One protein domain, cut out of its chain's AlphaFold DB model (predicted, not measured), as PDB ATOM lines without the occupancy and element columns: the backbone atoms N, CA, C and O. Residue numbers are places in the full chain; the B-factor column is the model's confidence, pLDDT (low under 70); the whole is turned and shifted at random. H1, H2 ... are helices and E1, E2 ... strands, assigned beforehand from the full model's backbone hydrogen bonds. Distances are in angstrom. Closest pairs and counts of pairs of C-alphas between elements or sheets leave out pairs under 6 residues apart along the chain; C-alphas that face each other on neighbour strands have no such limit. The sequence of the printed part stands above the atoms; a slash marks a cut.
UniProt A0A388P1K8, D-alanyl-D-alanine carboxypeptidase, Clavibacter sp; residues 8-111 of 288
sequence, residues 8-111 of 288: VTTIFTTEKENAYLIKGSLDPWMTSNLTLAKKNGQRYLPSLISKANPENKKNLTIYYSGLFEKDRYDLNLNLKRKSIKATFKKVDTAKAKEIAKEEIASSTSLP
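What this domain is: This is residues 8 to 111 of the 288 residues of the protein "D-alanyl-D-alanine carboxypeptidase" of Clavibacter sp (UniProt A0A388P1K8). A strongly twisted sheet of five strands makes the middle layer, with H2 and H3 over one face and H4 over the other. H1 lies off to one side, not on the sheet and touching no helix, in an excursion of the chain between E2 and H2. The printed part has 104 residues, with four named helices and five named strands in the order E1 E2 H1 H2 E3 H3 E4 H4 E5. The mixed sheet runs E4 E3 E2 E1 E5, and the class is mixed, helices and strands. The whole is compact, with a radius of gyration of the C-alphas of 12.7 A, and spans 37 by 30 by 21 A.

How they stand to each other: E1, residues 8 to 13, and E2, residues 19 to 23, form an antiparallel hairpin, with N 12 and O 21 at 2.8 A. H1, residues 34 to 40, is apart from H2, residues 46 to 52; residues 30 to 31 pair in parallel with residues 43 to 44. H2 is on the sheet, and the C-alphas of Ile 11 and Leu 48, its closest pair with E1, are 6.3 A apart. E3, residues 59 to 65, is parallel to E2, with N 22 and O 63 at 2.8 A. H3, residues 69 to 81, is on the same face as H2. They only just touch, with 3 pairs of C-alphas within 8 A, made by residues 75 to 79 of H3 alone; the closest are those of Pro 46 and Leu 75, 6.2 A. E4, residues 85 to 90, is parallel to E3, with N 62 and O 87 at 2.8 A. H3 lies over E4 at a height over the sheet of 9.5 A and runs along the strands. E2, H1 H2, E3 and E3, H3, E4 are strand-helix-strand units, two parallel neighbours with helices between, each with a right-handed crossover. H4, residues 93 to 99, is on the opposite face, completing three layers, helices on both faces of the sheet; its height is 8.6 A. E5, residues 103 to 108, is antiparallel to E1, with N 107 and O 9 at 2.8 A. In H1, H2, H3 and H4 every O i to N i+4 pair is within hydrogen-bond range.

Where its parts are: E1 begins at C-alpha 8, (51.756, 140.502, 5.898), and is 16.7 A long. E3 measures 20.0 A, H3 18.8 A and E4 16.4 A. E5 ends at C-alpha 108, (52.417, 144.897, 6.847).

The domain as a whole: The C-alphas farthest apart are those of Glu 15 and Lys 39, 37.0 A. The printed part has no cut, no link is long, and no printed residue is under 70 in pLDDT.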
ATOM      1  N   VAL A   8      51.748 139.954   7.257       97.44
ATOM      2  CA  VAL A   8      51.756 140.502   5.898       97.44
ATOM      3  C   VAL A   8      50.558 139.946   5.148       97.44
ATOM      4  O   VAL A   8      50.324 138.736   5.126       97.44
ATOM      5  N   THR A   9      49.811 140.846   4.522       98.12
ATOM      6  CA  THR A   9      48.749 140.497   3.584       98.12
ATOM      7  C   THR A   9      49.045 141.144   2.246       98.12
ATOM      8  O   THR A   9      49.174 142.365   2.157       98.12
ATOM      9  N   THR A  10      49.103 140.320   1.211       98.56
ATOM     10  CA  THR A  10      49.504 140.725  -0.134       98.56
ATOM     11  C   THR A  10      48.403 140.400  -1.130       98.56
ATOM     12  O   THR A  10      47.709 139.390  -0.993       98.56
ATOM     13  N   ILE A  11      48.227 141.265  -2.124       98.75
ATOM     14  CA  ILE A  11      47.336 141.048  -3.259       98.75
ATOM     15  C   ILE A  11      48.147 140.824  -4.537       98.75
ATOM     16  O   ILE A  11      49.116 141.537  -4.799       98.75
ATOM     17  N   PHE A  12      47.732 139.831  -5.316       98.81
ATOM     18  CA  PHE A  12      48.377 139.403  -6.551       98.81
ATOM     19  C   PHE A  12      47.397 139.450  -7.722       98.81
ATOM     20  O   PHE A  12      46.181 139.292  -7.532       98.81
ATOM     21  N   THR A  13      47.934 139.593  -8.931       98.50
ATOM     22  CA  THR A  13      47.219 139.242 -10.161       98.50
ATOM     23  C   THR A  13      46.998 137.727 -10.238       98.50
ATOM     24  O   THR A  13      47.628 136.935  -9.525       98.50
ATOM     25  N   THR A  14      46.069 137.323 -11.103       98.12
ATOM     26  CA  THR A  14      45.848 135.924 -11.490       98.12
ATOM     27  C   THR A  14      45.804 135.826 -13.016       98.12
ATOM     28  O   THR A  14      45.793 136.846 -13.695       98.12
ATOM     29  N   GLU A  15      45.730 134.614 -13.568       96.81
ATOM     30  CA  GLU A  15      45.589 134.406 -15.025       96.81
ATOM     31  C   GLU A  15      44.273 134.939 -15.602       96.81
ATOM     32  O   GLU A  15      44.140 135.094 -16.812       96.81
ATOM     33  N   LYS A  16      43.270 135.182 -14.752       96.12
ATOM     34  CA  LYS A  16      41.950 135.639 -15.183       96.12
ATOM     35  C   LYS A  16      41.855 137.152 -15.053       96.12
ATOM     36  O   LYS A  16      42.179 137.716 -14.008       96.12
ATOM     37  N   GLU A  17      41.322 137.793 -16.087       94.88
ATOM     38  CA  GLU A  17      41.023 139.221 -16.056       94.88
ATOM     39  C   GLU A  17      40.039 139.549 -14.920       94.88
ATOM     40  O   GLU A  17      39.133 138.767 -14.608       94.88
ATOM     41  N   ASN A  18      40.215 140.713 -14.286       96.75
ATOM     42  CA  ASN A  18      39.386 141.182 -13.170       96.75
ATOM     43  C   ASN A  18      39.324 140.194 -11.988       96.75
ATOM     44  O   ASN A  18      38.387 140.222 -11.177       96.75
ATOM     45  N   ALA A  19      40.321 139.312 -11.878       98.38
ATOM     46  CA  ALA A  19      40.449 138.358 -10.797       98.38
ATOM     47  C   ALA A  19      41.777 138.530 -10.057       98.38
ATOM     48  O   ALA A  19      42.858 138.486 -10.644       98.38
ATOM     49  N   TYR A  20      41.674 138.678  -8.740       98.75
ATOM     50  CA  TYR A  20      42.802 138.935  -7.852       98.75
ATOM     51  C   TYR A  20      42.858 137.892  -6.746       98.75
ATOM     52  O   TYR A  20      41.832 137.330  -6.348       98.75
ATOM     53  N   LEU A  21      44.052 137.663  -6.213       98.75
ATOM     54  CA  LEU A  21      44.264 136.798  -5.062       98.75
ATOM     55  C   LEU A  21      44.758 137.620  -3.873       98.75
ATOM     56  O   LEU A  21      45.804 138.250  -3.961       98.75
ATOM     57  N   ILE A  22      44.069 137.536  -2.734       98.62
ATOM     58  CA  ILE A  22      44.591 138.005  -1.446       98.62
ATOM     59  C   ILE A  22      45.212 136.830  -0.684       98.62
ATOM     60  O   ILE A  22      44.508 135.913  -0.253       98.62
ATOM     61  N   LYS A  23      46.522 136.892  -0.445       98.19
ATOM     62  CA  LYS A  23      47.244 135.995   0.467       98.19
ATOM     63  C   LYS A  23      47.485 136.721   1.784       98.19
ATOM     64  O   LYS A  23      48.351 137.587   1.862       98.19
ATOM     65  N   GLY A  24      46.704 136.386   2.805       95.75
ATOM     66  CA  GLY A  24      46.881 136.886   4.166       95.75
ATOM     67  C   GLY A  24      47.571 135.886   5.090       95.75
ATOM     68  O   GLY A  24      47.672 134.695   4.794       95.75
ATOM     69  N   SER A  25      47.991 136.375   6.254       93.81
ATOM     70  CA  SER A  25      48.597 135.586   7.338       93.81
ATOM     71  C   SER A  25      47.708 135.490   8.590       93.81
ATOM     72  O   SER A  25      48.209 135.288   9.700       93.81
ATOM     73  N   LEU A  26      46.389 135.673   8.423       96.00
ATOM     74  CA  LEU A  26      45.409 135.884   9.496       96.00
ATOM     75  C   LEU A  26      45.847 137.031  10.418       96.00
ATOM     76  O   LEU A  26      45.978 136.849  11.627       96.00
ATOM     77  N   ASP A  27      46.115 138.189   9.812       96.75
ATOM     78  CA  ASP A  27      46.598 139.404  10.476       96.75
ATOM     79  C   ASP A  27      45.605 139.916  11.546       96.75
ATOM     80  O   ASP A  27      44.476 140.306  11.216       96.75
ATOM     81  N   PRO A  28      45.992 139.942  12.837       97.31
ATOM     82  CA  PRO A  28      45.163 140.474  13.915       97.31
ATOM     83  C   PRO A  28      44.845 141.973  13.792       97.31
ATOM     84  O   PRO A  28      43.842 142.418  14.346       97.31
ATOM     85  N   TRP A  29      45.666 142.739  13.066       97.44
ATOM     86  CA  TRP A  29      45.641 144.207  12.998       97.44
ATOM     87  C   TRP A  29      44.901 144.771  11.775       97.44
ATOM     88  O   TRP A  29      44.993 145.962  11.455       97.44
ATOM     89  N   MET A  30      44.173 143.911  11.067       96.38
ATOM     90  CA  MET A  30      43.468 144.248   9.836       96.38
ATOM     91  C   MET A  30      42.048 144.764  10.086       96.38
ATOM     92  O   MET A  30      41.346 144.281  10.973       96.38
ATOM     93  N   THR A  31      41.595 145.722   9.271       97.25
ATOM     94  CA  THR A  31      40.222 146.242   9.315       97.25
ATOM     95  C   THR A  31      39.736 146.733   7.952       97.25
ATOM     96  O   THR A  31      40.511 147.221   7.131       97.25
ATOM     97  N   SER A  32      38.424 146.669   7.723       97.38
ATOM     98  CA  SER A  32      37.746 147.335   6.595       97.38
ATOM     99  C   SER A  32      36.977 148.590   7.029       97.38
ATOM    100  O   SER A  32      36.240 149.184   6.238       97.38
ATOM    101  N   ASN A  33      37.150 149.018   8.284       96.31
ATOM    102  CA  ASN A  33      36.600 150.259   8.816       96.31
ATOM    103  C   ASN A  33      37.651 151.378   8.721       96.31
ATOM    104  O   ASN A  33      38.657 151.359   9.429       96.31
ATOM    105  N   LEU A  34      37.403 152.368   7.858       95.88
ATOM    106  CA  LEU A  34      38.343 153.466   7.615       95.88
ATOM    107  C   LEU A  34      38.576 154.332   8.862       95.88
ATOM    108  O   LEU A  34      39.691 154.799   9.083       95.88
ATOM    109  N   THR A  35      37.550 154.522   9.695       95.81
ATOM    110  CA  THR A  35      37.667 155.282  10.944       95.81
ATOM    111  C   THR A  35      38.609 154.584  11.916       95.81
ATOM    112  O   THR A  35      39.482 155.235  12.481       95.81
ATOM    113  N   LEU A  36      38.485 153.262  12.075       94.31
ATOM    114  CA  LEU A  36      39.390 152.494  12.936       94.31
ATOM    115  C   LEU A  36      40.814 152.454  12.374       94.31
ATOM    116  O   LEU A  36      41.764 152.643  13.130       94.31
ATOM    117  N   ALA A  37      40.968 152.295  11.056       96.44
ATOM    118  CA  ALA A  37      42.274 152.347  10.403       96.44
ATOM    119  C   ALA A  37      43.001 153.671  10.673       96.44
ATOM    120  O   ALA A  37      44.157 153.662  11.084       96.44
ATOM    121  N   LYS A  38      42.308 154.806  10.512       95.81
ATOM    122  CA  LYS A  38      42.880 156.135  10.771       95.81
ATOM    123  C   LYS A  38      43.136 156.381  12.257       95.81
ATOM    124  O   LYS A  38      44.207 156.848  12.613       95.81
ATOM    125  N   LYS A  39      42.160 156.070  13.117       94.88
ATOM    126  CA  LYS A  39      42.231 156.363  14.556       94.88
ATOM    127  C   LYS A  39      43.277 155.514  15.276       94.88
ATOM    128  O   LYS A  39      43.974 156.025  16.142       94.88
ATOM    129  N   ASN A  40      43.353 154.229  14.940       94.06
ATOM    130  CA  ASN A  40      44.161 153.258  15.675       94.06
ATOM    131  C   ASN A  40      45.427 152.845  14.906       94.06
ATOM    132  O   ASN A  40      46.225 152.087  15.439       94.06
ATOM    133  N   GLY A  41      45.600 153.268  13.649       93.94
ATOM    134  CA  GLY A  41      46.704 152.808  12.799       93.94
ATOM    135  C   GLY A  41      46.545 151.367  12.293       93.94
ATOM    136  O   GLY A  41      47.529 150.736  11.901       93.94
ATOM    137  N   GLN A  42      45.324 150.821  12.312       96.06
ATOM    138  CA  GLN A  42      45.020 149.488  11.775       96.06
ATOM    139  C   GLN A  42      45.193 149.433  10.255       96.06
ATOM    140  O   GLN A  42      44.973 150.418   9.544       96.06
ATOM    141  N   ARG A  43      45.568 148.262   9.725       97.31
ATOM    142  CA  ARG A  43      45.773 148.095   8.281       97.31
ATOM    143  C   ARG A  43      44.444 147.998   7.548       97.31
ATOM    144  O   ARG A  43      43.647 147.096   7.791       97.31
ATOM    145  N   TYR A  44      44.223 148.944   6.639       98.06
ATOM    146  CA  TYR A  44      42.977 149.077   5.896       98.06
ATOM    147  C   TYR A  44      42.936 148.124   4.695       98.06
ATOM    148  O   TYR A  44      43.439 148.443   3.623       98.06
ATOM    149  N   LEU A  45      42.310 146.957   4.855       98.25
ATOM    150  CA  LEU A  45      42.248 145.915   3.821       98.25
ATOM    151  C   LEU A  45      41.711 146.405   2.456       98.25
ATOM    152  O   LEU A  45      42.303 146.055   1.432       98.25
ATOM    153  N   PRO A  46      40.662 147.254   2.376       98.31
ATOM    154  CA  PRO A  46      40.156 147.726   1.091       98.31
ATOM    155  C   PRO A  46      41.165 148.528   0.256       98.31
ATOM    156  O   PRO A  46      40.958 148.652  -0.949       98.31
ATOM    157  N   SER A  47      42.260 149.045   0.838       97.94
ATOM    158  CA  SER A  47      43.304 149.708   0.041       97.94
ATOM    159  C   SER A  47      43.996 148.750  -0.924       97.94
ATOM    160  O   SER A  47      44.408 149.183  -1.994       97.94
ATOM    161  N   LEU A  48      44.113 147.461  -0.577       98.44
ATOM    162  CA  LEU A  48      44.691 146.457  -1.474       98.44
ATOM    163  C   LEU A  48      43.830 146.290  -2.730       98.44
ATOM    164  O   LEU A  48      44.356 146.309  -3.836       98.44
ATOM    165  N   ILE A  49      42.502 146.234  -2.572       98.31
ATOM    166  CA  ILE A  49      41.584 146.171  -3.719       98.31
ATOM    167  C   ILE A  49      41.636 147.455  -4.543       98.31
ATOM    168  O   ILE A  49      41.635 147.385  -5.763       98.31
ATOM    169  N   SER A  50      41.705 148.626  -3.903       97.50
ATOM    170  CA  SER A  50      41.822 149.891  -4.638       97.50
ATOM    171  C   SER A  50      43.110 149.986  -5.461       97.50
ATOM    172  O   SER A  50      43.062 150.534  -6.553       97.50
ATOM    173  N   LYS A  51      44.228 149.422  -4.983       98.19
ATOM    174  CA  LYS A  51      45.477 149.338  -5.759       98.19
ATOM    175  C   LYS A  51      45.390 148.327  -6.904       98.19
ATOM    176  O   LYS A  51      45.910 148.594  -7.976       98.19
ATOM    177  N   ALA A  52      44.723 147.195  -6.683       97.94
ATOM    178  CA  ALA A  52      44.538 146.169  -7.707       97.94
ATOM    179  C   ALA A  52      43.504 146.541  -8.777       97.94
ATOM    180  O   ALA A  52      43.582 146.046  -9.889       97.94
ATOM    181  N   ASN A  53      42.547 147.415  -8.463       97.69
ATOM    182  CA  ASN A  53      41.469 147.819  -9.364       97.69
ATOM    183  C   ASN A  53      41.461 149.346  -9.602       97.69
ATOM    184  O   ASN A  53      40.497 150.012  -9.202       97.69
ATOM    185  N   PRO A  54      42.512 149.917 -10.225       96.38
ATOM    186  CA  PRO A  54      42.616 151.362 -10.446       96.38
ATOM    187  C   PRO A  54      41.519 151.894 -11.381       96.38
ATOM    188  O   PRO A  54      41.009 152.989 -11.175       96.38
ATOM    189  N   GLU A  55      41.079 151.082 -12.345       95.25
ATOM    190  CA  GLU A  55      40.007 151.420 -13.293       95.25
ATOM    191  C   GLU A  55      38.590 151.283 -12.703       95.25
ATOM    192  O   GLU A  55      37.594 151.455 -13.405       95.25
ATOM    193  N   ASN A  56      38.464 150.963 -11.407       94.25
ATOM    194  CA  ASN A  56      37.183 150.853 -10.704       94.25
ATOM    195  C   ASN A  56      36.179 149.900 -11.391       94.25
ATOM    196  O   ASN A  56      34.966 150.159 -11.430       94.25
ATOM    197  N   LYS A  57      36.690 148.778 -11.919       97.25
ATOM    198  CA  LYS A  57      35.906 147.700 -12.532       97.25
ATOM    199  C   LYS A  57      34.823 147.234 -11.562       97.25
ATOM    200  O   LYS A  57      35.075 147.051 -10.368       97.25
ATOM    201  N   LYS A  58      33.607 147.054 -12.080       97.25
ATOM    202  CA  LYS A  58      32.403 146.819 -11.266       97.25
ATOM    203  C   LYS A  58      32.209 145.371 -10.847       97.25
ATOM    204  O   LYS A  58      31.530 145.135  -9.856       97.25
ATOM    205  N   ASN A  59      32.805 144.422 -11.562       98.25
ATOM    206  CA  ASN A  59      32.690 142.997 -11.277       98.25
ATOM    207  C   ASN A  59      34.083 142.413 -11.076       98.25
ATOM    208  O   ASN A  59      34.892 142.448 -11.996       98.25
ATOM    209  N   LEU A  60      34.344 141.884  -9.882       98.50
ATOM    210  CA  LEU A  60      35.629 141.291  -9.527       98.50
ATOM    211  C   LEU A  60      35.452 139.850  -9.048       98.50
ATOM    212  O   LEU A  60      34.474 139.523  -8.370       98.50
ATOM    213  N   THR A  61      36.445 139.004  -9.308       98.69
ATOM    214  CA  THR A  61      36.627 137.750  -8.564       98.69
ATOM    215  C   THR A  61      37.785 137.918  -7.586       98.69
ATOM    216  O   THR A  61      38.877 138.308  -7.975       98.69
ATOM    217  N   ILE A  62      37.565 137.623  -6.307       98.69
ATOM    218  CA  ILE A  62      38.604 137.711  -5.277       98.69
ATOM    219  C   ILE A  62      38.821 136.320  -4.693       98.69
ATOM    220  O   ILE A  62      38.020 135.830  -3.891       98.69
ATOM    221  N   TYR A  63      39.917 135.684  -5.091       98.75
ATOM    222  CA  TYR A  63      40.426 134.518  -4.387       98.75
ATOM    223  C   TYR A  63      41.057 134.972  -3.072       98.75
ATOM    224  O   TYR A  63      41.662 136.043  -3.008       98.75
ATOM    225  N   TYR A  64      40.917 134.189  -2.007       98.56
ATOM    226  CA  TYR A  64      41.560 134.527  -0.743       98.56
ATOM    227  C   TYR A  64      41.987 133.304   0.061       98.56
ATOM    228  O   TYR A  64      41.277 132.299   0.135       98.56
ATOM    229  N   SER A  65      43.125 133.445   0.733       97.81
ATOM    230  CA  SER A  65      43.635 132.523   1.747       97.81
ATOM    231  C   SER A  65      44.102 133.319   2.964       97.81
ATOM    232  O   SER A  65      44.621 134.424   2.817       97.81
ATOM    233  N   GLY A  66      43.951 132.769   4.170       95.94
ATOM    234  CA  GLY A  66      44.513 133.384   5.379       95.94
ATOM    235  C   GLY A  66      43.903 134.739   5.765       95.94
ATOM    236  O   GLY A  66      44.596 135.586   6.318       95.94
ATOM    237  N   LEU A  67      42.610 134.952   5.502       97.00
ATOM    238  CA  LEU A  67      41.836 136.067   6.065       97.00
ATOM    239  C   LEU A  67      40.861 135.553   7.125       97.00
ATOM    240  O   LEU A  67      40.350 134.436   7.014       97.00
ATOM    241  N   PHE A  68      40.565 136.375   8.135       96.81
ATOM    242  CA  PHE A  68      39.429 136.093   9.006       96.81
ATOM    243  C   PHE A  68      38.130 136.248   8.204       96.81
ATOM    244  O   PHE A  68      37.987 137.178   7.410       96.81
ATOM    245  N   GLU A  69      37.151 135.372   8.444       95.69
ATOM    246  CA  GLU A  69      35.863 135.423   7.734       95.69
ATOM    247  C   GLU A  69      35.167 136.781   7.900       95.69
ATOM    248  O   GLU A  69      34.565 137.295   6.957       95.69
ATOM    249  N   LYS A  70      35.319 137.408   9.075       96.38
ATOM    250  CA  LYS A  70      34.804 138.754   9.339       96.38
ATOM    251  C   LYS A  70      35.462 139.820   8.461       96.38
ATOM    252  O   LYS A  70      34.752 140.674   7.944       96.38
ATOM    253  N   ASP A  71      36.775 139.747   8.239       97.81
ATOM    254  CA  ASP A  71      37.485 140.716   7.393       97.81
ATOM    255  C   ASP A  71      37.054 140.581   5.932       97.81
ATOM    256  O   ASP A  71      36.793 141.583   5.266       97.81
ATOM    257  N   ARG A  72      36.888 139.339   5.453       98.00
ATOM    258  CA  ARG A  72      36.323 139.056   4.126       98.00
ATOM    259  C   ARG A  72      34.903 139.604   3.995       98.00
ATOM    260  O   ARG A  72      34.570 140.217   2.981       98.00
ATOM    261  N   TYR A  73      34.058 139.380   4.999       98.31
ATOM    262  CA  TYR A  73      32.688 139.889   5.019       98.31
ATOM    263  C   TYR A  73      32.649 141.424   4.991       98.31
ATOM    264  O   TYR A  73      31.960 142.006   4.153       98.31
ATOM    265  N   ASP A  74      33.437 142.086   5.839       98.19
ATOM    266  CA  ASP A  74      33.475 143.549   5.905       98.19
ATOM    267  C   ASP A  74      34.079 144.170   4.646       98.19
ATOM    268  O   ASP A  74      33.633 145.232   4.208       98.19
ATOM    269  N   LEU A  75      35.061 143.505   4.028       98.50
ATOM    270  CA  LEU A  75      35.587 143.908   2.728       98.50
ATOM    271  C   LEU A  75      34.479 143.880   1.669       98.50
ATOM    272  O   LEU A  75      34.315 144.857   0.947       98.50
ATOM    273  N   ASN A  76      33.670 142.817   1.611       98.50
ATOM    274  CA  ASN A  76      32.540 142.746   0.681       98.50
ATOM    275  C   ASN A  76      31.541 143.895   0.896       98.50
ATOM    276  O   ASN A  76      31.109 144.527  -0.065       98.50
ATOM    277  N   LEU A  77      31.198 144.209   2.151       98.25
ATOM    278  CA  LEU A  77      30.332 145.354   2.457       98.25
ATOM    279  C   LEU A  77      30.955 146.684   2.016       98.25
ATOM    280  O   LEU A  77      30.257 147.536   1.468       98.25
ATOM    281  N   ASN A  78      32.262 146.863   2.225       98.06
ATOM    282  CA  ASN A  78      32.991 148.049   1.785       98.06
ATOM    283  C   ASN A  78      32.953 148.207   0.257       98.06
ATOM    284  O   ASN A  78      32.648 149.291  -0.236       98.06
ATOM    285  N   LEU A  79      33.196 147.123  -0.487       98.00
ATOM    286  CA  LEU A  79      33.171 147.118  -1.952       98.00
ATOM    287  C   LEU A  79      31.770 147.393  -2.506       98.00
ATOM    288  O   LEU A  79      31.629 148.217  -3.410       98.00
ATOM    289  N   LYS A  80      30.723 146.811  -1.908       97.50
ATOM    290  CA  LYS A  80      29.330 147.093  -2.289       97.50
ATOM    291  C   LYS A  80      28.969 148.572  -2.147       97.50
ATOM    292  O   LYS A  80      28.314 149.113  -3.028       97.50
ATOM    293  N   ARG A  81      29.441 149.248  -1.090       96.69
ATOM    294  CA  ARG A  81      29.250 150.705  -0.912       96.69
ATOM    295  C   ARG A  81      29.938 151.543  -1.994       96.69
ATOM    296  O   ARG A  81      29.567 152.691  -2.186       96.69
ATOM    297  N   LYS A  82      30.925 150.977  -2.693       95.06
ATOM    298  CA  LYS A  82      31.601 151.579  -3.854       95.06
ATOM    299  C   LYS A  82      31.028 151.092  -5.195       95.06
ATOM    300  O   LYS A  82      31.644 151.303  -6.237       95.06
ATOM    301  N   SER A  83      29.885 150.405  -5.172       97.06
ATOM    302  CA  SER A  83      29.258 149.784  -6.345       97.06
ATOM    303  C   SER A  83      30.152 148.758  -7.054       97.06
ATOM    304  O   SER A  83      30.047 148.570  -8.263       97.06
ATOM    305  N   ILE A  84      31.039 148.089  -6.310       98.25
ATOM    306  CA  ILE A  84      31.855 146.975  -6.801       98.25
ATOM    307  C   ILE A  84      31.232 145.669  -6.295       98.25
ATOM    308  O   ILE A  84      31.172 145.411  -5.089       98.25
ATOM    309  N   LYS A  85      30.785 144.823  -7.221       98.31
ATOM    310  CA  LYS A  85      30.317 143.462  -6.960       98.31
ATOM    311  C   LYS A  85      31.512 142.512  -7.009       98.31
ATOM    312  O   LYS A  85      32.108 142.304  -8.060       98.31
ATOM    313  N   ALA A  86      31.851 141.919  -5.870       98.06
ATOM    314  CA  ALA A  86      32.942 140.959  -5.775       98.06
ATOM    315  C   ALA A  86      32.434 139.552  -5.436       98.06
ATOM    316  O   ALA A  86      31.704 139.357  -4.462       98.06
ATOM    317  N   THR A  87      32.869 138.562  -6.214       98.44
ATOM    318  CA  THR A  87      32.684 137.138  -5.919       98.44
ATOM    319  C   THR A  87      33.904 136.628  -5.163       98.44
ATOM    320  O   THR A  87      35.000 136.579  -5.716       98.44
ATOM    321  N   PHE A  88      33.723 136.232  -3.904       98.50
ATOM    322  CA  PHE A  88      34.815 135.739  -3.063       98.50
ATOM    323  C   PHE A  88      34.942 134.217  -3.142       98.50
ATOM    324  O   PHE A  88      33.964 133.506  -2.918       98.50
ATOM    325  N   LYS A  89      36.155 133.717  -3.395       98.25
ATOM    326  CA  LYS A  89      36.471 132.284  -3.475       98.25
ATOM    327  C   LYS A  89      37.595 131.939  -2.504       98.25
ATOM    328  O   LYS A  89      38.725 132.385  -2.672       98.25
ATOM    329  N   LYS A  90      37.284 131.161  -1.468       98.19
ATOM    330  CA  LYS A  90      38.303 130.696  -0.523       98.19
ATOM    331  C   LYS A  90      39.161 129.628  -1.193       98.19
ATOM    332  O   LYS A  90      38.616 128.736  -1.835       98.19
ATOM    333  N   VAL A  91      40.472 129.719  -1.024       98.00
ATOM    334  CA  VAL A  91      41.442 128.729  -1.504       98.00
ATOM    335  C   VAL A  91      42.390 128.347  -0.371       98.00
ATOM    336  O   VAL A  91      42.613 129.132   0.557       98.00
ATOM    337  N   ASP A  92      42.925 127.130  -0.420       96.06
ATOM    338  CA  ASP A  92      43.997 126.719   0.482       96.06
ATOM    339  C   ASP A  92      45.345 127.354   0.087       96.06
ATOM    340  O   ASP A  92      45.459 128.108  -0.882       96.06
ATOM    341  N   THR A  93      46.384 127.066   0.874       92.19
ATOM    342  CA  THR A  93      47.713 127.661   0.672       92.19
ATOM    343  C   THR A  93      48.410 127.139  -0.587       92.19
ATOM    344  O   THR A  93      49.154 127.895  -1.211       92.19
ATOM    345  N   ALA A  94      48.185 125.881  -0.973       95.50
ATOM    346  CA  ALA A  94      48.793 125.300  -2.166       95.50
ATOM    347  C   ALA A  94      48.194 125.940  -3.422       95.50
ATOM    348  O   ALA A  94      48.924 126.493  -4.245       95.50
ATOM    349  N   LYS A  95      46.861 126.006  -3.499       97.19
ATOM    350  CA  LYS A  95      46.164 126.642  -4.615       97.19
ATOM    351  C   LYS A  95      46.427 128.143  -4.681       97.19
ATOM    352  O   LYS A  95      46.593 128.685  -5.768       97.19
ATOM    353  N   ALA A  96      46.522 128.822  -3.535       96.94
ATOM    354  CA  ALA A  96      46.915 130.228  -3.495       96.94
ATOM    355  C   ALA A  96      48.330 130.463  -4.049       96.94
ATOM    356  O   ALA A  96      48.581 131.503  -4.645       96.94
ATOM    357  N   LYS A  97      49.273 129.532  -3.858       95.94
ATOM    358  CA  LYS A  97      50.604 129.634  -4.479       95.94
ATOM    359  C   LYS A  97      50.535 129.427  -5.990       95.94
ATOM    360  O   LYS A  97      51.167 130.183  -6.707       95.94
ATOM    361  N   GLU A  98      49.748 128.458  -6.447       97.31
ATOM    362  CA  GLU A  98      49.597 128.126  -7.870       97.31
ATOM    363  C   GLU A  98      49.004 129.283  -8.695       97.31
ATOM    364  O   GLU A  98      49.493 129.588  -9.779       97.31
ATOM    365  N   ILE A  99      47.957 129.945  -8.185       97.69
ATOM    366  CA  ILE A  99      47.236 130.987  -8.942       97.69
ATOM    367  C   ILE A  99      47.812 132.399  -8.768       97.69
ATOM    368  O   ILE A  99      47.346 133.323  -9.435       97.69
ATOM    369  N   ALA A 100      48.771 132.587  -7.855       97.88
ATOM    370  CA  ALA A 100      49.458 133.863  -7.680       97.88
ATOM    371  C   ALA A 100      50.393 134.113  -8.869       97.88
ATOM    372  O   ALA A 100      51.235 133.267  -9.165       97.88
ATOM    373  N   LYS A 101      50.266 135.272  -9.523       97.94
ATOM    374  CA  LYS A 101      51.187 135.698 -10.583       97.94
ATOM    375  C   LYS A 101      52.073 136.841 -10.102       97.94
ATOM    376  O   LYS A 101      53.070 136.589  -9.434       97.94
ATOM    377  N   GLU A 102      51.699 138.081 -10.375       97.94
ATOM    378  CA  GLU A 102      52.489 139.257 -10.007       97.94
ATOM    379  C   GLU A 102      51.972 139.869  -8.707       97.94
ATOM    380  O   GLU A 102      50.760 139.993  -8.507       97.94
ATOM    381  N   GLU A 103      52.881 140.245  -7.805       98.44
ATOM    382  CA  GLU A 103      52.521 141.023  -6.619       98.44
ATOM    383  C   GLU A 103      52.128 142.440  -7.039       98.44
ATOM    384  O   GLU A 103      52.907 143.148  -7.667       98.44
ATOM    385  N   ILE A 104      50.928 142.870  -6.648       98.50
ATOM    386  CA  ILE A 104      50.454 144.234  -6.907       98.50
ATOM    387  C   ILE A 104      50.774 145.137  -5.715       98.50
ATOM    388  O   ILE A 104      51.214 146.275  -5.870       98.50
ATOM    389  N   ALA A 105      50.473 144.663  -4.502       98.44
ATOM    390  CA  ALA A 105      50.689 145.424  -3.279       98.44
ATOM    391  C   ALA A 105      50.650 144.540  -2.033       98.44
ATOM    392  O   ALA A 105      49.887 143.576  -1.957       98.44
ATOM    393  N   SER A 106      51.356 144.972  -0.995       98.12
ATOM    394  CA  SER A 106      51.341 144.358   0.329       98.12
ATOM    395  C   SER A 106      50.982 145.357   1.431       98.12
ATOM    396  O   SER A 106      51.032 146.582   1.267       98.12
ATOM    397  N   SER A 107      50.530 144.816   2.561       97.44
ATOM    398  CA  SER A 107      50.224 145.547   3.785       97.44
ATOM    399  C   SER A 107      50.805 144.795   4.974       97.44
ATOM    400  O   SER A 107      50.470 143.633   5.198       97.44
ATOM    401  N   THR A 108      51.665 145.476   5.728       97.44
ATOM    402  CA  THR A 108      52.417 144.897   6.847       97.44
ATOM    403  C   THR A 108      51.928 145.477   8.166       97.44
ATOM    404  O   THR A 108      51.945 146.697   8.338       97.44
ATOM    405  N   SER A 109      51.509 144.641   9.117       97.62
ATOM    406  CA  SER A 109      50.999 145.060  10.432       97.62
ATOM    407  C   SER A 109      52.013 145.881  11.247       97.62
ATOM    408  O   SER A 109      53.199 145.986  10.912       97.62
ATOM    409  N   LEU A 110      51.554 146.447  12.368       96.19
ATOM    410  CA  LEU A 110      52.463 146.860  13.443       96.19
ATOM    411  C   LEU A 110      53.237 145.647  14.003       96.19
ATOM    412  O   LEU A 110      52.803 144.509  13.780       96.19
ATOM    413  N   PRO A 111      54.362 145.863  14.714       97.00
ATOM    414  CA  PRO A 111      54.992 144.815  15.511       97.00
ATOM    415  C   PRO A 111      54.004 144.171  16.485       97.00
ATOM    416  O   PRO A 111      53.076 144.824  16.974       97.00
TER     417      PRO A 111